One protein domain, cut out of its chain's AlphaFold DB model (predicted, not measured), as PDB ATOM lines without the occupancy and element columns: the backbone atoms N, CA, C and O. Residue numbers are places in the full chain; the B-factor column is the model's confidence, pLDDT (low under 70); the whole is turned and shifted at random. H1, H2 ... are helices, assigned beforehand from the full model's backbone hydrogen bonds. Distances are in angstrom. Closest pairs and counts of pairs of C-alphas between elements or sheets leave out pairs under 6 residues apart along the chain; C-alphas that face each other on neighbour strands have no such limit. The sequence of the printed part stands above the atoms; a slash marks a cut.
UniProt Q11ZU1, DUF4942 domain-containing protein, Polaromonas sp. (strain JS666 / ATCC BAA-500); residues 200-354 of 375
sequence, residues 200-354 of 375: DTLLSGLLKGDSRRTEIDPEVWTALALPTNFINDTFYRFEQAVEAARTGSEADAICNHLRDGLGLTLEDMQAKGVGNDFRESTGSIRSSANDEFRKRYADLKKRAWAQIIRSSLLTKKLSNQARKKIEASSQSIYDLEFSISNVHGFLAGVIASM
ATOM      1  N   ASP A 200     -22.041  24.904  61.841       39.09
ATOM      2  CA  ASP A 200     -22.238  26.311  62.207       39.09
ATOM      3  C   ASP A 200     -21.393  27.248  61.327       39.09
ATOM      4  O   ASP A 200     -21.826  28.351  60.979       39.09
ATOM      5  N   THR A 201     -20.225  26.783  60.868       45.97
ATOM      6  CA  THR A 201     -19.379  27.528  59.921       45.97
ATOM      7  C   THR A 201     -20.035  27.593  58.530       45.97
ATOM      8  O   THR A 201     -20.100  28.674  57.938       45.97
ATOM      9  N   LEU A 202     -20.629  26.483  58.068       39.91
ATOM     10  CA  LEU A 202     -21.355  26.355  56.789       39.91
ATOM     11  C   LEU A 202     -22.552  27.315  56.674       39.91
ATOM     12  O   LEU A 202     -22.736  27.998  55.668       39.91
ATOM     13  N   LEU A 203     -23.374  27.420  57.721       34.62
ATOM     14  CA  LEU A 203     -24.541  28.312  57.710       34.62
ATOM     15  C   LEU A 203     -24.147  29.796  57.766       34.62
ATOM     16  O   LEU A 203     -24.864  30.649  57.237       34.62
ATOM     17  N   SER A 204     -22.994  30.114  58.359       41.41
ATOM     18  CA  SER A 204     -22.497  31.489  58.451       41.41
ATOM     19  C   SER A 204     -21.994  32.044  57.108       41.41
ATOM     20  O   SER A 204     -22.206  33.229  56.831       41.41
ATOM     21  N   GLY A 205     -21.405  31.194  56.252       39.97
ATOM     22  CA  GLY A 205     -20.965  31.540  54.893       39.97
ATOM     23  C   GLY A 205     -22.124  31.711  53.905       39.97
ATOM     24  O   GLY A 205     -22.104  32.607  53.065       39.97
ATOM     25  N   LEU A 206     -23.201  30.936  54.077       37.91
ATOM     26  CA  LEU A 206     -24.413  31.019  53.252       37.91
ATOM     27  C   LEU A 206     -25.239  32.300  53.482       37.91
ATOM     28  O   LEU A 206     -25.990  32.713  52.597       37.91
ATOM     29  N   LEU A 207     -25.115  32.923  54.659       36.59
ATOM     30  CA  LEU A 207     -25.909  34.089  55.072       36.59
ATOM     31  C   LEU A 207     -25.249  35.441  54.773       36.59
ATOM     32  O   LEU A 207     -25.896  36.482  54.904       36.59
ATOM     33  N   LYS A 208     -23.985  35.455  54.344       38.31
ATOM     34  CA  LYS A 208     -23.285  36.681  53.958       38.31
ATOM     35  C   LYS A 208     -22.815  36.563  52.518       38.31
ATOM     36  O   LYS A 208     -21.726  36.076  52.245       38.31
ATOM     37  N   GLY A 209     -23.631  37.099  51.609       33.72
ATOM     38  CA  GLY A 209     -23.168  37.566  50.305       33.72
ATOM     39  C   GLY A 209     -22.144  38.677  50.521       33.72
ATOM     40  O   GLY A 209     -22.482  39.861  50.515       33.72
ATOM     41  N   ASP A 210     -20.910  38.284  50.824       33.09
ATOM     42  CA  ASP A 210     -19.829  39.215  51.072       33.09
ATOM     43  C   ASP A 210     -19.511  39.930  49.763       33.09
ATOM     44  O   ASP A 210     -19.273  39.334  48.711       33.09
ATOM     45  N   SER A 211     -19.603  41.248  49.833       36.25
ATOM     46  CA  SER A 211     -19.616  42.168  48.707       36.25
ATOM     47  C   SER A 211     -18.205  42.398  48.176       36.25
ATOM     48  O   SER A 211     -17.777  43.538  48.023       36.25
ATOM     49  N   ARG A 212     -17.463  41.334  47.862       40.00
ATOM     50  CA  ARG A 212     -16.216  41.438  47.098       40.00
ATOM     51  C   ARG A 212     -16.558  41.566  45.617       40.00
ATOM     52  O   ARG A 212     -16.349  40.670  44.812       40.00
ATOM     53  N   ARG A 213     -17.149  42.715  45.277       43.44
ATOM     54  CA  ARG A 213     -17.286  43.182  43.898       43.44
ATOM     55  C   ARG A 213     -15.884  43.531  43.409       43.44
ATOM     56  O   ARG A 213     -15.398  44.620  43.685       43.44
ATOM     57  N   THR A 214     -15.228  42.635  42.685       44.16
ATOM     58  CA  THR A 214     -14.254  43.092  41.688       44.16
ATOM     59  C   THR A 214     -15.027  43.969  40.711       44.16
ATOM     60  O   THR A 214     -16.009  43.518  40.115       44.16
ATOM     61  N   GLU A 215     -14.670  45.251  40.637       45.38
ATOM     62  CA  GLU A 215     -15.290  46.187  39.705       45.38
ATOM     63  C   GLU A 215     -14.991  45.715  38.286       45.38
ATOM     64  O   GLU A 215     -13.859  45.729  37.814       45.38
ATOM     65  N   ILE A 216     -16.026  45.213  37.627       51.78
ATOM     66  CA  ILE A 216     -15.941  44.772  36.245       51.78
ATOM     67  C   ILE A 216     -15.972  46.014  35.367       51.78
ATOM     68  O   ILE A 216     -16.874  46.839  35.527       51.78
ATOM     69  N   ASP A 217     -15.038  46.100  34.418       58.22
ATOM     70  CA  ASP A 217     -14.992  47.182  33.437       58.22
ATOM     71  C   ASP A 217     -16.376  47.366  32.765       58.22
ATOM     72  O   ASP A 217     -16.877  46.444  32.099       58.22
ATOM     73  N   PRO A 218     -17.024  48.536  32.936       56.62
ATOM     74  CA  PRO A 218     -18.312  48.854  32.322       56.62
ATOM     75  C   PRO A 218     -18.345  48.667  30.795       56.62
ATOM     76  O   PRO A 218     -19.417  48.411  30.226       56.62
ATOM     77  N   GLU A 219     -17.195  48.750  30.119       58.53
ATOM     78  CA  GLU A 219     -17.088  48.531  28.674       58.53
ATOM     79  C   GLU A 219     -17.368  47.071  28.286       58.53
ATOM     80  O   GLU A 219     -18.075  46.819  27.303       58.53
ATOM     81  N   VAL A 220     -16.918  46.099  29.089       56.81
ATOM     82  CA  VAL A 220     -17.122  44.658  28.838       56.81
ATOM     83  C   VAL A 220     -18.605  44.289  28.937       56.81
ATOM     84  O   VAL A 220     -19.137  43.587  28.068       56.81
ATOM     85  N   TRP A 221     -19.298  44.817  29.952       53.75
ATOM     86  CA  TRP A 221     -20.744  44.636  30.137       53.75
ATOM     87  C   TRP A 221     -21.545  45.161  28.951       53.75
ATOM     88  O   TRP A 221     -22.422  44.477  28.414       53.75
ATOM     89  N   THR A 222     -21.216  46.377  28.522       60.06
ATOM     90  CA  THR A 222     -21.930  47.086  27.457       60.06
ATOM     91  C   THR A 222     -21.683  46.435  26.093       60.06
ATOM     92  O   THR A 222     -22.606  46.289  25.277       60.06
ATOM     93  N   ALA A 223     -20.452  45.976  25.847       58.53
ATOM     94  CA  ALA A 223     -20.086  45.273  24.626       58.53
ATOM     95  C   ALA A 223     -20.886  43.974  24.471       58.53
ATOM     96  O   ALA A 223     -21.496  43.763  23.419       58.53
ATOM     97  N   LEU A 224     -20.976  43.162  25.528       57.22
ATOM     98  CA  LEU A 224     -21.617  41.844  25.497       57.22
ATOM     99  C   LEU A 224     -23.095  41.837  25.915       57.22
ATOM    100  O   LEU A 224     -23.717  40.787  25.861       57.22
ATOM    101  N   ALA A 225     -23.691  42.970  26.297       62.00
ATOM    102  CA  ALA A 225     -25.089  43.034  26.750       62.00
ATOM    103  C   ALA A 225     -25.430  42.008  27.855       62.00
ATOM    104  O   ALA A 225     -26.546  41.488  27.915       62.00
ATOM    105  N   LEU A 226     -24.457  41.693  28.714       64.06
ATOM    106  CA  LEU A 226     -24.670  40.809  29.856       64.06
ATOM    107  C   LEU A 226     -25.366  41.608  30.986       64.06
ATOM    108  O   LEU A 226     -25.068  42.792  31.155       64.06
ATOM    109  N   PRO A 227     -26.286  41.010  31.768       64.06
ATOM    110  CA  PRO A 227     -26.906  41.694  32.907       64.06
ATOM    111  C   PRO A 227     -25.856  42.097  33.952       64.06
ATOM    112  O   PRO A 227     -25.028  41.262  34.294       64.06
ATOM    113  N   THR A 228     -25.929  43.311  34.514       56.81
ATOM    114  CA  THR A 228     -24.884  43.969  35.340       56.81
ATOM    115  C   THR A 228     -24.342  43.151  36.531       56.81
ATOM    116  O   THR A 228     -23.248  43.434  37.005       56.81
ATOM    117  N   ASN A 229     -25.050  42.108  36.986       70.31
ATOM    118  CA  ASN A 229     -24.622  41.214  38.075       70.31
ATOM    119  C   ASN A 229     -24.470  39.738  37.669       70.31
ATOM    120  O   ASN A 229     -24.151  38.903  38.504       70.31
ATOM    121  N   PHE A 230     -24.656  39.386  36.397       80.62
ATOM    122  CA  PHE A 230     -24.773  37.990  35.964       80.62
ATOM    123  C   PHE A 230     -23.541  37.125  36.278       80.62
ATOM    124  O   PHE A 230     -23.679  35.987  36.726       80.62
ATOM    125  N   ILE A 231     -22.341  37.657  36.033       80.25
ATOM    126  CA  ILE A 231     -21.075  36.958  36.295       80.25
ATOM    127  C   ILE A 231     -20.912  36.736  37.799       80.25
ATOM    128  O   ILE A 231     -20.663  35.609  38.215       80.25
ATOM    129  N   ASN A 232     -21.139  37.779  38.602       78.56
ATOM    130  CA  ASN A 232     -21.051  37.707  40.060       78.56
ATOM    131  C   ASN A 232     -22.081  36.734  40.644       78.56
ATOM    132  O   ASN A 232     -21.730  35.914  41.482       78.56
ATOM    133  N   ASP A 233     -23.321  36.749  40.154       80.56
ATOM    134  CA  ASP A 233     -24.368  35.823  40.595       80.56
ATOM    135  C   ASP A 233     -24.040  34.373  40.208       80.56
ATOM    136  O   ASP A 233     -24.295  33.444  40.977       80.56
ATOM    137  N   THR A 234     -23.474  34.160  39.014       86.44
ATOM    138  CA  THR A 234     -23.047  32.828  38.556       86.44
ATOM    139  C   THR A 234     -21.879  32.320  39.396       86.44
ATOM    140  O   THR A 234     -21.897  31.165  39.815       86.44
ATOM    141  N   PHE A 235     -20.901  33.183  39.677       85.06
ATOM    142  CA  PHE A 235     -19.763  32.880  40.537       85.06
ATOM    143  C   PHE A 235     -20.201  32.565  41.967       85.06
ATOM    144  O   PHE A 235     -19.865  31.510  42.489       85.06
ATOM    145  N   TYR A 236     -21.058  33.396  42.553       80.38
ATOM    146  CA  TYR A 236     -21.601  33.168  43.888       80.38
ATOM    147  C   TYR A 236     -22.332  31.821  44.000       80.38
ATOM    148  O   TYR A 236     -22.093  31.051  44.926       80.38
ATOM    149  N   ARG A 237     -23.192  31.490  43.027       83.75
ATOM    150  CA  ARG A 237     -23.887  30.191  42.992       83.75
ATOM    151  C   ARG A 237     -22.927  29.018  42.827       83.75
ATOM    152  O   ARG A 237     -23.188  27.956  43.383       83.75
ATOM    153  N   PHE A 238     -21.872  29.189  42.035       89.88
ATOM    154  CA  PHE A 238     -20.839  28.175  41.870       89.88
ATOM    155  C   PHE A 238     -20.134  27.904  43.202       89.88
ATOM    156  O   PHE A 238     -20.114  26.754  43.625       89.88
ATOM    157  N   GLU A 239     -19.675  28.943  43.901       84.69
ATOM    158  CA  GLU A 239     -19.010  28.816  45.205       84.69
ATOM    159  C   GLU A 239     -19.905  28.112  46.238       84.69
ATOM    160  O   GLU A 239     -19.494  27.126  46.850       84.69
ATOM    161  N   GLN A 240     -21.172  28.528  46.354       81.38
ATOM    162  CA  GLN A 240     -22.132  27.866  47.246       81.38
ATOM    163  C   GLN A 240     -22.363  26.393  46.876       81.38
ATOM    164  O   GLN A 240     -22.485  25.531  47.747       81.38
ATOM    165  N   ALA A 241     -22.437  26.084  45.579       88.44
ATOM    166  CA  ALA A 241     -22.605  24.713  45.117       88.44
ATOM    167  C   ALA A 241     -21.357  23.861  45.388       88.44
ATOM    168  O   ALA A 241     -21.494  22.681  45.704       88.44
ATOM    169  N   VAL A 242     -20.157  24.441  45.286       88.44
ATOM    170  CA  VAL A 242     -18.885  23.784  45.612       88.44
ATOM    171  C   VAL A 242     -18.818  23.452  47.101       88.44
ATOM    172  O   VAL A 242     -18.490  22.320  47.455       88.44
ATOM    173  N   GLU A 243     -19.184  24.396  47.965       83.81
ATOM    174  CA  GLU A 243     -19.246  24.183  49.413       83.81
ATOM    175  C   GLU A 243     -20.236  23.060  49.768       83.81
ATOM    176  O   GLU A 243     -19.861  22.070  50.398       83.81
ATOM    177  N   ALA A 244     -21.469  23.131  49.256       83.62
ATOM    178  CA  ALA A 244     -22.472  22.086  49.457       83.62
ATOM    179  C   ALA A 244     -22.033  20.721  48.896       83.62
ATOM    180  O   ALA A 244     -22.268  19.680  49.516       83.62
ATOM    181  N   ALA A 245     -21.373  20.705  47.733       92.06
ATOM    182  CA  ALA A 245     -20.843  19.481  47.146       92.06
ATOM    183  C   ALA A 245     -19.780  18.844  48.042       92.06
ATOM    184  O   ALA A 245     -19.782  17.621  48.172       92.06
ATOM    185  N   ARG A 246     -18.919  19.645  48.687       87.88
ATOM    186  CA  ARG A 246     -17.919  19.149  49.640       87.88
ATOM    187  C   ARG A 246     -18.586  18.448  50.809       87.88
ATOM    188  O   ARG A 246     -18.324  17.270  51.023       87.88
ATOM    189  N   THR A 247     -19.482  19.142  51.504       84.88
ATOM    190  CA  THR A 247     -20.207  18.587  52.654       84.88
ATOM    191  C   THR A 247     -20.953  17.312  52.274       84.88
ATOM    192  O   THR A 247     -20.890  16.318  52.993       84.88
ATOM    193  N   GLY A 248     -21.606  17.308  51.109       87.44
ATOM    194  CA  GLY A 248     -22.288  16.127  50.591       87.44
ATOM    195  C   GLY A 248     -21.334  14.957  50.345       87.44
ATOM    196  O   GLY A 248     -21.616  13.848  50.775       87.44
ATOM    197  N   SER A 249     -20.185  15.189  49.705       91.31
ATOM    198  CA  SER A 249     -19.195  14.134  49.445       91.31
ATOM    199  C   SER A 249     -18.584  13.560  50.721       91.31
ATOM    200  O   SER A 249     -18.307  12.364  50.786       91.31
ATOM    201  N   GLU A 250     -18.385  14.391  51.741       85.62
ATOM    202  CA  GLU A 250     -17.908  13.958  53.056       85.62
ATOM    203  C   GLU A 250     -18.950  13.100  53.777       85.62
ATOM    204  O   GLU A 250     -18.635  11.999  54.235       85.62
ATOM    205  N   ALA A 251     -20.201  13.562  53.814       84.06
ATOM    206  CA  ALA A 251     -21.312  12.820  54.399       84.06
ATOM    207  C   ALA A 251     -21.537  11.477  53.685       84.06
ATOM    208  O   ALA A 251     -21.674  10.444  54.343       84.06
ATOM    209  N   ASP A 252     -21.498  11.467  52.351       88.50
ATOM    210  CA  ASP A 252     -21.648  10.253  51.548       88.50
ATOM    211  C   ASP A 252     -20.499   9.270  51.792       88.50
ATOM    212  O   ASP A 252     -20.727   8.066  51.907       88.50
ATOM    213  N   ALA A 253     -19.259   9.752  51.913       84.56
ATOM    214  CA  ALA A 253     -18.113   8.896  52.206       84.56
ATOM    215  C   ALA A 253     -18.208   8.252  53.596       84.56
ATOM    216  O   ALA A 253     -17.914   7.065  53.734       84.56
ATOM    217  N   ILE A 254     -18.649   9.007  54.607       80.69
ATOM    218  CA  ILE A 254     -18.896   8.482  55.957       80.69
ATOM    219  C   ILE A 254     -20.025   7.448  55.921       80.69
ATOM    220  O   ILE A 254     -19.864   6.349  56.445       80.69
ATOM    221  N   CYS A 255     -21.143   7.773  55.266       81.25
ATOM    222  CA  CYS A 255     -22.292   6.882  55.132       81.25
ATOM    223  C   CYS A 255     -21.901   5.559  54.459       81.25
ATOM    224  O   CYS A 255     -22.172   4.491  55.000       81.25
ATOM    225  N   ASN A 256     -21.196   5.628  53.325       84.75
ATOM    226  CA  ASN A 256     -20.723   4.446  52.609       84.75
ATOM    227  C   ASN A 256     -19.740   3.625  53.454       84.75
ATOM    228  O   ASN A 256     -19.893   2.415  53.540       84.75
ATOM    229  N   HIS A 257     -18.785   4.263  54.137       79.81
ATOM    230  CA  HIS A 257     -17.837   3.552  54.997       79.81
ATOM    231  C   HIS A 257     -18.538   2.814  56.148       79.81
ATOM    232  O   HIS A 257     -18.227   1.659  56.427       79.81
ATOM    233  N   LEU A 258     -19.507   3.462  56.804       79.19
ATOM    234  CA  LEU A 258     -20.297   2.829  57.860       79.19
ATOM    235  C   LEU A 258     -21.182   1.708  57.310       79.19
ATOM    236  O   LEU A 258     -21.257   0.653  57.931       79.19
ATOM    237  N   ARG A 259     -21.806   1.906  56.141       83.06
ATOM    238  CA  ARG A 259     -22.587   0.877  55.440       83.06
ATOM    239  C   ARG A 259     -21.734  -0.354  55.147       83.06
ATOM    240  O   ARG A 259     -22.151  -1.453  55.485       83.06
ATOM    241  N   ASP A 260     -20.548  -0.175  54.573       80.38
ATOM    242  CA  ASP A 260     -19.645  -1.279  54.236       80.38
ATOM    243  C   ASP A 260     -19.183  -2.017  55.514       80.38
ATOM    244  O   ASP A 260     -19.017  -3.237  55.520       80.38
ATOM    245  N   GLY A 261     -19.063  -1.298  56.638       76.94
ATOM    246  CA  GLY A 261     -18.811  -1.876  57.962       76.94
ATOM    247  C   GLY A 261     -19.953  -2.738  58.522       76.94
ATOM    248  O   GLY A 261     -19.691  -3.605  59.357       76.94
ATOM    249  N   LEU A 262     -21.197  -2.553  58.065       81.25
ATOM    250  CA  LEU A 262     -22.331  -3.423  58.415       81.25
ATOM    251  C   LEU A 262     -22.302  -4.761  57.655       81.25
ATOM    252  O   LEU A 262     -22.997  -5.696  58.051       81.25
ATOM    253  N   GLY A 263     -21.483  -4.869  56.606       80.62
ATOM    254  CA  GLY A 263     -21.365  -6.058  55.769       80.62
ATOM    255  C   GLY A 263     -22.351  -6.087  54.599       80.62
ATOM    256  O   GLY A 263     -23.008  -5.101  54.272       80.62
ATOM    257  N   LEU A 264     -22.418  -7.243  53.937       81.88
ATOM    258  CA  LEU A 264     -23.222  -7.457  52.733       81.88
ATOM    259  C   LEU A 264     -24.563  -8.117  53.055       81.88
ATOM    260  O   LEU A 264     -24.667  -8.924  53.980       81.88
ATOM    261  N   THR A 265     -25.580  -7.828  52.245       85.62
ATOM    262  CA  THR A 265     -26.830  -8.597  52.268       85.62
ATOM    263  C   THR A 265     -26.637  -9.975  51.620       85.62
ATOM    264  O   THR A 265     -25.684 -10.195  50.874       85.62
ATOM    265  N   LEU A 266     -27.562 -10.916  51.855       84.31
ATOM    266  CA  LEU A 266     -27.535 -12.228  51.185       84.31
ATOM    267  C   LEU A 266     -27.606 -12.102  49.653       84.31
ATOM    268  O   LEU A 266     -26.954 -12.861  48.938       84.31
ATOM    269  N   GLU A 267     -28.363 -11.121  49.157       85.94
ATOM    270  CA  GLU A 267     -28.469 -10.808  47.730       85.94
ATOM    271  C   GLU A 267     -27.126 -10.309  47.178       85.94
ATOM    272  O   GLU A 267     -26.658 -10.803  46.150       85.94
ATOM    273  N   ASP A 268     -26.453  -9.408  47.900       84.44
ATOM    274  CA  ASP A 268     -25.124  -8.903  47.531       84.44
ATOM    275  C   ASP A 268     -24.061 -10.005  47.554       84.44
ATOM    276  O   ASP A 268     -23.188 -10.045  46.686       84.44
ATOM    277  N   MET A 269     -24.127 -10.918  48.527       81.88
ATOM    278  CA  MET A 269     -23.215 -12.061  48.615       81.88
ATOM    279  C   MET A 269     -23.373 -12.998  47.417       81.88
ATOM    280  O   MET A 269     -22.374 -13.428  46.835       81.88
ATOM    281  N   GLN A 270     -24.615 -13.271  47.007       84.25
ATOM    282  CA  GLN A 270     -24.906 -14.079  45.826       84.25
ATOM    283  C   GLN A 270     -24.459 -13.376  44.537       84.25
ATOM    284  O   GLN A 270     -23.855 -14.015  43.676       84.25
ATOM    285  N   ALA A 271     -24.702 -12.069  44.417       87.31
ATOM    286  CA  ALA A 271     -24.288 -11.278  43.260       87.31
ATOM    287  C   ALA A 271     -22.758 -11.169  43.134       87.31
ATOM    288  O   ALA A 271     -22.221 -11.260  42.031       87.31
ATOM    289  N   LYS A 272     -22.046 -11.002  44.257       84.06
ATOM    290  CA  LYS A 272     -20.574 -10.928  44.298       84.06
ATOM    291  C   LYS A 272     -19.898 -12.306  44.289       84.06
ATOM    292  O   LYS A 272     -18.689 -12.373  44.084       84.06
ATOM    293  N   GLY A 273     -20.642 -13.396  44.497       83.69
ATOM    294  CA  GLY A 273     -20.101 -14.758  44.553       83.69
ATOM    295  C   GLY A 273     -19.174 -14.994  45.749       83.69
ATOM    296  O   GLY A 273     -18.177 -15.704  45.622       83.69
ATOM    297  N   VAL A 274     -19.467 -14.371  46.894       82.50
ATOM    298  CA  VAL A 274     -18.611 -14.399  48.092       82.50
ATOM    299  C   VAL A 274     -19.261 -15.176  49.241       82.50
ATOM    300  O   VAL A 274     -20.474 -15.135  49.428       82.50
ATOM    301  N   GLY A 275     -18.449 -15.916  50.003       78.19
ATOM    302  CA  GLY A 275     -18.901 -16.709  51.154       78.19
ATOM    303  C   GLY A 275     -19.000 -15.907  52.459       78.19
ATOM    304  O   GLY A 275     -18.630 -14.737  52.505       78.19
ATOM    305  N   ASN A 276     -19.446 -16.561  53.539       70.88
ATOM    306  CA  ASN A 276     -19.657 -15.945  54.865       70.88
ATOM    307  C   ASN A 276     -18.409 -15.290  55.483       70.88
ATOM    308  O   ASN A 276     -18.546 -14.418  56.336       70.88
ATOM    309  N   ASP A 277     -17.210 -15.688  55.058       71.56
ATOM    310  CA  ASP A 277     -15.948 -15.144  55.574       71.56
ATOM    311  C   ASP A 277     -15.503 -13.861  54.850       71.56
ATOM    312  O   ASP A 277     -14.468 -13.277  55.185       71.56
ATOM    313  N   PHE A 278     -16.261 -13.404  53.848       73.81
ATOM    314  CA  PHE A 278     -15.945 -12.180  53.128       73.81
ATOM    315  C   PHE A 278     -16.189 -10.952  54.003       73.81
ATOM    316  O   PHE A 278     -17.300 -10.697  54.467       73.81
ATOM    317  N   ARG A 279     -15.140 -10.149  54.181       68.25
ATOM    318  CA  ARG A 279     -15.226  -8.814  54.771       68.25
ATOM    319  C   ARG A 279     -14.847  -7.796  53.713       68.25
ATOM    320  O   ARG A 279     -13.785  -7.912  53.102       68.25
ATOM    321  N   GLU A 280     -15.702  -6.803  53.508       68.00
ATOM    322  CA  GLU A 280     -15.389  -5.704  52.604       68.00
ATOM    323  C   GLU A 280     -14.287  -4.848  53.242       68.00
ATOM    324  O   GLU A 280     -14.388  -4.427  54.396       68.00
ATOM    325  N   SER A 281     -13.185  -4.650  52.514       64.25
ATOM    326  CA  SER A 281     -12.118  -3.765  52.972       64.25
ATOM    327  C   SER A 281     -12.652  -2.341  52.959       64.25
ATOM    328  O   SER A 281     -12.909  -1.777  51.893       64.25
ATOM    329  N   THR A 282     -12.847  -1.765  54.140       61.91
ATOM    330  CA  THR A 282     -13.369  -0.410  54.270       61.91
ATOM    331  C   THR A 282     -12.296   0.569  53.801       61.91
ATOM    332  O   THR A 282     -11.250   0.736  54.432       61.91
ATOM    333  N   GLY A 283     -12.535   1.206  52.655       68.12
ATOM    334  CA  GLY A 283     -11.636   2.219  52.110       68.12
ATOM    335  C   GLY A 283     -11.495   3.433  53.035       68.12
ATOM    336  O   GLY A 283     -12.320   3.680  53.918       68.12
ATOM    337  N   SER A 284     -10.447   4.230  52.812       80.94
ATOM    338  CA  SER A 284     -10.245   5.491  53.534       80.94
ATOM    339  C   SER A 284     -11.387   6.470  53.241       80.94
ATOM    340  O   SER A 284     -11.531   6.905  52.097       80.94
ATOM    341  N   ILE A 285     -12.144   6.866  54.277       81.56
ATOM    342  CA  ILE A 285     -13.225   7.876  54.202       81.56
ATOM    343  C   ILE A 285     -12.740   9.115  53.450       81.56
ATOM    344  O   ILE A 285     -13.394   9.605  52.536       81.56
ATOM    345  N   ARG A 286     -11.541   9.580  53.801       81.31
ATOM    346  CA  ARG A 286     -10.901  10.745  53.203       81.31
ATOM    347  C   ARG A 286     -10.665  10.589  51.700       81.31
ATOM    348  O   ARG A 286     -10.961  11.507  50.941       81.31
ATOM    349  N   SER A 287     -10.148   9.436  51.262       82.19
ATOM    350  CA  SER A 287      -9.945   9.175  49.829       82.19
ATOM    351  C   SER A 287     -11.278   9.158  49.091       82.19
ATOM    352  O   SER A 287     -11.404   9.812  48.061       82.19
ATOM    353  N   SER A 288     -12.276   8.462  49.641       83.62
ATOM    354  CA  SER A 288     -13.608   8.361  49.043       83.62
ATOM    355  C   SER A 288     -14.295   9.726  48.936       83.62
ATOM    356  O   SER A 288     -14.847  10.049  47.887       83.62
ATOM    357  N   ALA A 289     -14.203  10.558  49.981       86.50
ATOM    358  CA  ALA A 289     -14.757  11.911  49.990       86.50
ATOM    359  C   ALA A 289     -14.115  12.794  48.912       86.50
ATOM    360  O   ALA A 289     -14.816  13.483  48.171       86.50
ATOM    361  N   ASN A 290     -12.787  12.750  48.784       87.69
ATOM    362  CA  ASN A 290     -12.068  13.519  47.770       87.69
ATOM    363  C   ASN A 290     -12.378  13.038  46.345       87.69
ATOM    364  O   ASN A 290     -12.561  13.866  45.452       87.69
ATOM    365  N   ASP A 291     -12.457  11.725  46.123       88.38
ATOM    366  CA  ASP A 291     -12.777  11.156  44.811       88.38
ATOM    367  C   ASP A 291     -14.209  11.511  44.373       88.38
ATOM    368  O   ASP A 291     -14.436  11.853  43.211       88.38
ATOM    369  N   GLU A 292     -15.175  11.490  45.296       91.19
ATOM    370  CA  GLU A 292     -16.552  11.904  45.019       91.19
ATOM    371  C   GLU A 292     -16.661  13.418  44.794       91.19
ATOM    372  O   GLU A 292     -17.276  13.862  43.820       91.19
ATOM    373  N   PHE A 293     -15.999  14.222  45.632       92.50
ATOM    374  CA  PHE A 293     -15.987  15.673  45.473       92.50
ATOM    375  C   PHE A 293     -15.403  16.090  44.122       92.50
ATOM    376  O   PHE A 293     -15.959  16.960  43.457       92.50
ATOM    377  N   ARG A 294     -14.320  15.444  43.671       91.25
ATOM    378  CA  ARG A 294     -13.707  15.708  42.358       91.25
ATOM    379  C   ARG A 294     -14.705  15.581  41.211       91.25
ATOM    380  O   ARG A 294     -14.738  16.449  40.339       91.25
ATOM    381  N   LYS A 295     -15.543  14.540  41.226       93.00
ATOM    382  CA  LYS A 295     -16.575  14.329  40.199       93.00
ATOM    383  C   LYS A 295     -17.609  15.453  40.214       93.00
ATOM    384  O   LYS A 295     -17.925  16.007  39.163       93.00
ATOM    385  N   ARG A 296     -18.099  15.821  41.403       94.69
ATOM    386  CA  ARG A 296     -19.076  16.909  41.574       94.69
ATOM    387  C   ARG A 296     -18.499  18.251  41.150       94.69
ATOM    388  O   ARG A 296     -19.137  18.976  40.396       94.69
ATOM    389  N   TYR A 297     -17.271  18.548  41.566       93.00
ATOM    390  CA  TYR A 297     -16.565  19.772  41.203       93.00
ATOM    391  C   TYR A 297     -16.410  19.912  39.688       93.00
ATOM    392  O   TYR A 297     -16.713  20.965  39.132       93.00
ATOM    393  N   ALA A 298     -15.994  18.843  38.998       90.75
ATOM    394  CA  ALA A 298     -15.847  18.851  37.546       90.75
ATOM    395  C   ALA A 298     -17.176  19.151  36.824       90.75
ATOM    396  O   ALA A 298     -17.198  19.945  35.880       90.75
ATOM    397  N   ASP A 299     -18.291  18.571  37.286       94.31
ATOM    398  CA  ASP A 299     -19.628  18.858  36.747       94.31
ATOM    399  C   ASP A 299     -20.060  20.310  37.020       94.31
ATOM    400  O   ASP A 299     -20.481  21.012  36.096       94.31
ATOM    401  N   LEU A 300     -19.884  20.802  38.252       94.44
ATOM    402  CA  LEU A 300     -20.196  22.187  38.623       94.44
ATOM    403  C   LEU A 300     -19.391  23.194  37.796       94.44
ATOM    404  O   LEU A 300     -19.971  24.125  37.231       94.44
ATOM    405  N   LYS A 301     -18.080  22.971  37.653       92.69
ATOM    406  CA  LYS A 301     -17.183  23.823  36.863       92.69
ATOM    407  C   LYS A 301     -17.622  23.875  35.402       92.69
ATOM    408  O   LYS A 301     -17.752  24.952  34.819       92.69
ATOM    409  N   LYS A 302     -17.940  22.714  34.820       91.69
ATOM    410  CA  LYS A 302     -18.451  22.614  33.448       91.69
ATOM    411  C   LYS A 302     -19.771  23.367  33.275       91.69
ATOM    412  O   LYS A 302     -19.944  24.075  32.284       91.69
ATOM    413  N   ARG A 303     -20.701  23.255  34.230       93.56
ATOM    414  CA  ARG A 303     -21.986  23.979  34.205       93.56
ATOM    415  C   ARG A 303     -21.804  25.487  34.311       93.56
ATOM    416  O   ARG A 303     -22.459  26.216  33.567       93.56
ATOM    417  N   ALA A 304     -20.923  25.944  35.197       91.00
ATOM    418  CA  ALA A 304     -20.641  27.359  35.398       91.00
ATOM    419  C   ALA A 304     -20.047  27.990  34.128       91.00
ATOM    420  O   ALA A 304     -20.590  28.966  33.603       91.00
ATOM    421  N   TRP A 305     -19.032  27.356  33.535       88.75
ATOM    422  CA  TRP A 305     -18.482  27.789  32.250       88.75
ATOM    423  C   TRP A 305     -19.508  27.740  31.118       88.75
ATOM    424  O   TRP A 305     -19.641  28.708  30.371       88.75
ATOM    425  N   ALA A 306     -20.290  26.662  31.001       89.06
ATOM    426  CA  ALA A 306     -21.340  26.564  29.987       89.06
ATOM    427  C   ALA A 306     -22.395  27.675  30.139       89.06
ATOM    428  O   ALA A 306     -22.962  28.141  29.149       89.06
ATOM    429  N   GLN A 307     -22.664  28.132  31.363       88.81
ATOM    430  CA  GLN A 307     -23.575  29.240  31.627       88.81
ATOM    431  C   GLN A 307     -23.010  30.582  31.139       88.81
ATOM    432  O   GLN A 307     -23.733  31.335  30.478       88.81
ATOM    433  N   ILE A 308     -21.720  30.849  31.377       85.88
ATOM    434  CA  ILE A 308     -21.024  32.036  30.851       85.88
ATOM    435  C   ILE A 308     -20.956  31.999  29.321       85.88
ATOM    436  O   ILE A 308     -21.351  32.963  28.665       85.88
ATOM    437  N   ILE A 309     -20.524  30.873  28.746       81.94
ATOM    438  CA  ILE A 309     -20.365  30.694  27.298       81.94
ATOM    439  C   ILE A 309     -21.705  30.842  26.579       81.94
ATOM    440  O   ILE A 309     -21.802  31.585  25.610       81.94
ATOM    441  N   ARG A 310     -22.773  30.180  27.043       80.00
ATOM    442  CA  ARG A 310     -24.094  30.336  26.411       80.00
ATOM    443  C   ARG A 310     -24.547  31.788  26.455       80.00
ATOM    444  O   ARG A 310     -25.012  32.302  25.446       80.00
ATOM    445  N   SER A 311     -24.370  32.462  27.586       76.88
ATOM    446  CA  SER A 311     -24.804  33.852  27.736       76.88
ATOM    447  C   SER A 311     -24.003  34.808  26.852       76.88
ATOM    448  O   SER A 311     -24.588  35.723  26.280       76.88
ATOM    449  N   SER A 312     -22.703  34.560  26.655       69.88
ATOM    450  CA  SER A 312     -21.890  35.333  25.711       69.88
ATOM    451  C   SER A 312     -22.245  35.018  24.252       69.88
ATOM    452  O   SER A 312     -22.392  35.944  23.458       69.88
ATOM    453  N   LEU A 313     -22.475  33.750  23.890       62.59
ATOM    454  CA  LEU A 313     -22.831  33.303  22.532       62.59
ATOM    455  C   LEU A 313     -24.222  33.760  22.069       62.59
ATOM    456  O   LEU A 313     -24.415  34.043  20.881       62.59
ATOM    457  N   LEU A 314     -25.179  33.838  22.998       58.06
ATOM    458  CA  LEU A 314     -26.553  34.295  22.759       58.06
ATOM    459  C   LEU A 314     -26.628  35.786  22.403       58.06
ATOM    460  O   LEU A 314     -27.673  36.274  21.962       58.06
ATOM    461  N   THR A 315     -25.521  36.516  22.521       59.44
ATOM    462  CA  THR A 315     -25.448  37.899  22.066       59.44
ATOM    463  C   THR A 315     -25.564  37.953  20.541       59.44
ATOM    464  O   THR A 315     -24.860  37.266  19.793       59.44
ATOM    465  N   LYS A 316     -26.456  38.814  20.034       58.72
ATOM    466  CA  LYS A 316     -26.613  39.073  18.587       58.72
ATOM    467  C   LYS A 316     -25.376  39.736  17.952       58.72
ATOM    468  O   LYS A 316     -25.365  39.965  16.750       58.72
ATOM    469  N   LYS A 317     -24.367  40.070  18.761       63.12
ATOM    470  CA  LYS A 317     -23.172  40.827  18.380       63.12
ATOM    471  C   LYS A 317     -21.989  39.942  17.956       63.12
ATOM    472  O   LYS A 317     -21.051  40.454  17.355       63.12
ATOM    473  N   LEU A 318     -22.025  38.633  18.225       65.12
ATOM    474  CA  LEU A 318     -20.983  37.693  17.791       65.12
ATOM    475  C   LEU A 318     -21.199  37.204  16.354       65.12
ATOM    476  O   LEU A 318     -22.306  36.820  15.976       65.12
ATOM    477  N   SER A 319     -20.119  37.147  15.571       68.56
ATOM    478  CA  SER A 319     -20.136  36.560  14.225       68.56
ATOM    479  C   SER A 319     -20.263  35.029  14.279       68.56
ATOM    480  O   SER A 319     -19.826  34.386  15.236       68.56
ATOM    481  N   ASN A 320     -20.800  34.407  13.221       72.31
ATOM    482  CA  ASN A 320     -20.882  32.940  13.125       72.31
ATOM    483  C   ASN A 320     -19.504  32.257  13.206       72.31
ATOM    484  O   ASN A 320     -19.396  31.147  13.724       72.31
ATOM    485  N   GLN A 321     -18.445  32.918  12.729       68.75
ATOM    486  CA  GLN A 321     -17.075  32.410  12.822       68.75
ATOM    487  C   GLN A 321     -16.548  32.450  14.265       68.75
ATOM    488  O   GLN A 321     -15.929  31.484  14.708       68.75
ATOM    489  N   ALA A 322     -16.839  33.519  15.018       66.25
ATOM    490  CA  ALA A 322     -16.478  33.619  16.433       66.25
ATOM    491  C   ALA A 322     -17.203  32.557  17.277       66.25
ATOM    492  O   ALA A 322     -16.578  31.905  18.110       66.25
ATOM    493  N   ARG A 323     -18.491  32.306  16.996       68.88
ATOM    494  CA  ARG A 323     -19.266  31.242  17.659       68.88
ATOM    495  C   ARG A 323     -18.649  29.857  17.451       68.88
ATOM    496  O   ARG A 323     -18.352  29.182  18.429       68.88
ATOM    497  N   LYS A 324     -18.351  29.482  16.199       72.44
ATOM    498  CA  LYS A 324     -17.694  28.198  15.884       72.44
ATOM    499  C   LYS A 324     -16.324  28.049  16.554       72.44
ATOM    500  O   LYS A 324     -15.964  26.953  16.966       72.44
ATOM    501  N   LYS A 325     -15.555  29.139  16.676       69.88
ATOM    502  CA  LYS A 325     -14.241  29.122  17.342       69.88
ATOM    503  C   LYS A 325     -14.363  28.881  18.850       69.88
ATOM    504  O   LYS A 325     -13.578  28.111  19.398       69.88
ATOM    505  N   ILE A 326     -15.338  29.516  19.503       70.38
ATOM    506  CA  ILE A 326     -15.637  29.292  20.924       70.38
ATOM    507  C   ILE A 326     -16.073  27.842  21.137       70.38
ATOM    508  O   ILE A 326     -15.512  27.170  21.992       70.38
ATOM    509  N   GLU A 327     -16.989  27.333  20.310       71.38
ATOM    510  CA  GLU A 327     -17.442  25.938  20.378       71.38
ATOM    511  C   GLU A 327     -16.271  24.953  20.239       71.38
ATOM    512  O   GLU A 327     -16.108  24.079  21.091       71.38
ATOM    513  N   ALA A 328     -15.395  25.154  19.247       70.00
ATOM    514  CA  ALA A 328     -14.201  24.333  19.033       70.00
ATOM    515  C   ALA A 328     -13.182  24.405  20.188       70.00
ATOM    516  O   ALA A 328     -12.417  23.466  20.387       70.00
ATOM    517  N   SER A 329     -13.188  25.498  20.959       68.94
ATOM    518  CA  SER A 329     -12.279  25.727  22.093       68.94
ATOM    519  C   SER A 329     -12.952  25.474  23.453       68.94
ATOM    520  O   SER A 329     -12.366  25.757  24.495       68.94
ATOM    521  N   SER A 330     -14.186  24.952  23.476       72.25
ATOM    522  CA  SER A 330     -14.969  24.799  24.714       72.25
ATOM    523  C   SER A 330     -14.263  23.921  25.740       72.25
ATOM    524  O   SER A 330     -14.302  24.221  26.928       72.25
ATOM    525  N   GLN A 331     -13.593  22.858  25.285       75.69
ATOM    526  CA  GLN A 331     -12.915  21.927  26.181       75.69
ATOM    527  C   GLN A 331     -11.763  22.605  26.932       75.69
ATOM    528  O   GLN A 331     -11.718  22.517  28.153       75.69
ATOM    529  N   SER A 332     -10.921  23.379  26.239       74.50
ATOM    530  CA  SER A 332      -9.838  24.129  26.888       74.50
ATOM    531  C   SER A 332     -10.356  25.219  27.828       74.50
ATOM    532  O   SER A 332      -9.702  25.542  28.811       74.50
ATOM    533  N   ILE A 333     -11.538  25.787  27.550       77.69
ATOM    534  CA  ILE A 333     -12.182  26.745  28.461       77.69
ATOM    535  C   ILE A 333     -12.676  26.028  29.725       77.69
ATOM    536  O   ILE A 333     -12.524  26.556  30.819       77.69
ATOM    537  N   TYR A 334     -13.227  24.817  29.600       82.88
ATOM    538  CA  TYR A 334     -13.627  24.008  30.755       82.88
ATOM    539  C   TYR A 334     -12.444  23.550  31.608       82.88
ATOM    540  O   TYR A 334     -12.626  23.299  32.801       82.88
ATOM    541  N   ASP A 335     -11.250  23.451  31.027       82.25
ATOM    542  CA  ASP A 335     -10.039  23.127  31.775       82.25
ATOM    543  C   ASP A 335      -9.590  24.291  32.672       82.25
ATOM    544  O   ASP A 335      -9.139  24.022  33.786       82.25
ATOM    545  N   LEU A 336      -9.827  25.552  32.275       83.69
ATOM    546  CA  LEU A 336      -9.556  26.725  33.113       83.69
ATOM    547  C   LEU A 336     -10.285  26.646  34.456       83.69
ATOM    548  O   LEU A 336     -11.400  26.114  34.566       83.69
ATOM    549  N   GLU A 337      -9.666  27.218  35.484       87.12
ATOM    550  CA  GLU A 337     -10.319  27.380  36.774       87.12
ATOM    551  C   GLU A 337     -11.487  28.364  36.655       87.12
ATOM    552  O   GLU A 337     -11.386  29.367  35.940       87.12
ATOM    553  N   PHE A 338     -12.614  28.085  37.314       86.31
ATOM    554  CA  PHE A 338     -13.756  28.991  37.236       86.31
ATOM    555  C   PHE A 338     -13.575  30.125  38.244       86.31
ATOM    556  O   PHE A 338     -13.982  30.032  39.396       86.31
ATOM    557  N   SER A 339     -12.944  31.203  37.789       82.62
ATOM    558  CA  SER A 339     -12.695  32.409  38.574       82.62
ATOM    559  C   SER A 339     -13.176  33.648  37.834       82.62
ATOM    560  O   SER A 339     -13.305  33.652  36.606       82.62
ATOM    561  N   ILE A 340     -13.404  34.732  38.576       79.00
ATOM    562  CA  ILE A 340     -13.765  36.022  37.983       79.00
ATOM    563  C   ILE A 340     -12.670  36.486  37.006       79.00
ATOM    564  O   ILE A 340     -12.987  36.868  35.881       79.00
ATOM    565  N   SER A 341     -11.388  36.362  37.377       74.12
ATOM    566  CA  SER A 341     -10.252  36.729  36.514       74.12
ATOM    567  C   SER A 341     -10.231  35.928  35.203       74.12
ATOM    568  O   SER A 341     -10.197  36.511  34.117       74.12
ATOM    569  N   ASN A 342     -10.378  34.599  35.267       78.25
ATOM    570  CA  ASN A 342     -10.408  33.754  34.069       78.25
ATOM    571  C   ASN A 342     -11.629  34.049  33.188       78.25
ATOM    572  O   ASN A 342     -11.522  34.066  31.959       78.25
ATOM    573  N   VAL A 343     -12.787  34.322  33.797       81.69
ATOM    574  CA  VAL A 343     -13.981  34.762  33.065       81.69
ATOM    575  C   VAL A 343     -13.717  36.101  32.370       81.69
ATOM    576  O   VAL A 343     -14.050  36.234  31.193       81.69
ATOM    577  N   HIS A 344     -13.070  37.071  33.022       75.38
ATOM    578  CA  HIS A 344     -12.693  38.336  32.381       75.38
ATOM    579  C   HIS A 344     -11.729  38.145  31.221       75.38
ATOM    580  O   HIS A 344     -12.000  38.659  30.137       75.38
ATOM    581  N   GLY A 345     -10.653  37.382  31.417       71.06
ATOM    582  CA  GLY A 345      -9.691  37.080  30.359       71.06
ATOM    583  C   GLY A 345     -10.367  36.443  29.146       71.06
ATOM    584  O   GLY A 345     -10.154  36.872  28.008       71.06
ATOM    585  N   PHE A 346     -11.274  35.491  29.386       79.25
ATOM    586  CA  PHE A 346     -12.087  34.887  28.336       79.25
ATOM    587  C   PHE A 346     -12.959  35.923  27.610       79.25
ATOM    588  O   PHE A 346     -12.904  36.019  26.382       79.25
ATOM    589  N   LEU A 347     -13.748  36.724  28.334       74.88
ATOM    590  CA  LEU A 347     -14.667  37.696  27.730       74.88
ATOM    591  C   LEU A 347     -13.927  38.818  26.985       74.88
ATOM    592  O   LEU A 347     -14.361  39.209  25.901       74.88
ATOM    593  N   ALA A 348     -12.794  39.290  27.508       69.56
ATOM    594  CA  ALA A 348     -11.928  40.257  26.840       69.56
ATOM    595  C   ALA A 348     -11.375  39.690  25.521       69.56
ATOM    596  O   ALA A 348     -11.447  40.348  24.481       69.56
ATOM    597  N   GLY A 349     -10.913  38.434  25.527       68.44
ATOM    598  CA  GLY A 349     -10.490  37.731  24.314       68.44
ATOM    599  C   GLY A 349     -11.618  37.580  23.287       68.44
ATOM    600  O   GLY A 349     -11.404  37.758  22.084       68.44
ATOM    601  N   VAL A 350     -12.845  37.316  23.749       68.94
ATOM    602  CA  VAL A 350     -14.036  37.266  22.890       68.94
ATOM    603  C   VAL A 350     -14.316  38.633  22.258       68.94
ATOM    604  O   VAL A 350     -14.526  38.696  21.046       68.94
ATOM    605  N   ILE A 351     -14.267  39.726  23.026       65.94
ATOM    606  CA  ILE A 351     -14.462  41.096  22.518       65.94
ATOM    607  C   ILE A 351     -13.395  41.457  21.477       65.94
ATOM    608  O   ILE A 351     -13.738  41.950  20.405       65.94
ATOM    609  N   ALA A 352     -12.123  41.147  21.737       65.50
ATOM    610  CA  ALA A 352     -11.031  41.403  20.796       65.50
ATOM    611  C   ALA A 352     -11.198  40.655  19.457       65.50
ATOM    612  O   ALA A 352     -10.706  41.104  18.424       65.50
ATOM    613  N   SER A 353     -11.910  39.522  19.463       62.34
ATOM    614  CA  SER A 353     -12.217  38.742  18.256       62.34
ATOM    615  C   SER A 353     -13.413  39.268  17.449       62.34
ATOM    616  O   SER A 353     -13.669  38.782  16.342       62.34
ATOM    617  N   MET A 354     -14.159  40.245  17.977       63.75
ATOM    618  CA  MET A 354     -15.256  40.879  17.251       63.75
ATOM    619  C   MET A 354     -14.709  41.814  16.159       63.75
ATOM    620  O   MET A 354     -13.659  42.432  16.343       63.75
TER     621      MET A 354
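AT A GLANCE: This is residues 200 to 354 of the 375 residues of the protein "DUF4942 domain-containing protein" of Polaromonas sp. (strain JS666 / ATCC BAA-500) (UniProt Q11ZU1). Two long helices, H3 and H5, lie side by side and run opposite ways, with the short helices H2, H6, H7 and H8 loosely gathered about the half where H3 begins and H5 ends. H4 lies beyond the other end of the pair, with residues 273 to 284 leading from it back to H5, while H1, at the start of a long link, lies beside H3 and only near it. The printed part has 155 residues with eight named helices, H1 to H8 in order, and no named strand, and its class is all helix. It is only just loose, close to extended, with a radius of gyration of the C-alphas of 22.0 A, and its flat outline spans 69 by 39 by 19 A.

IN THESE COORDINATES: H1, residues 200 to 206, begins at C-alpha 200 at (-22.238, 26.311, 62.207). H2 is residues 218 to 224. H3, residues 230 to 261, is the longest helix by residues and measures 45.9 A from C-alpha 230 at (-24.773, 37.990, 35.964) to C-alpha 261. H4 is residues 266 to 272. H5, residues 285 to 313, measures 41.7 A. H6 is residues 320 to 328, and H7 is residues 330 to 335. H8, residues 340 to 352, measures 18.2 A and ends at C-alpha 352 at (-11.031, 41.403, 20.796).

HOW THE PARTS SIT: H3 and H5 touch at a shallow tilt of 24 degrees, opposite ways, and their closest C-alphas, those of Glu 250 and Ala 289, are 4.8 A apart. H7 touches residues 301 to 305 alone of H5 at a steep tilt of 38 degrees, the closest C-alphas being those of Lys 302 and Tyr 334, 5.7 A apart. H8 and H3 only just touch, with 3 pairs of C-alphas within 8 A, the closest being Phe 235 and Ile 340 at 7.2 A. H8 touches H2 with residues 347 to 351 alone, the C-alphas of Val 220 and Ala 348 being closest at 7.1 A. H6 is close to H5 but not clearly touching, with the C-alphas of Leu 313 and Arg 323 closest at 6.4 A. H1 is close to H3 but not clearly touching, with the C-alphas of Leu 206 and Gln 240 closest at 7.2 A. H4 touches no helix. Every O i to N i+4 pair is within hydrogen-bond range in H1, H2, H3, H4, H6, H7 and H8, and 24 of 25 are in H5.

THE WHOLE: The two C-alphas farthest apart, those of Glu 219 and Asn 276, are 69.6 A apart. The printed part has no cut. The links H1 to H2 and H4 to H5 are long. The mean pLDDT of the printed part is 73.6, and 54 residues are under 70, among them residues 200 to 228, 312 to 319 and 348 to 354.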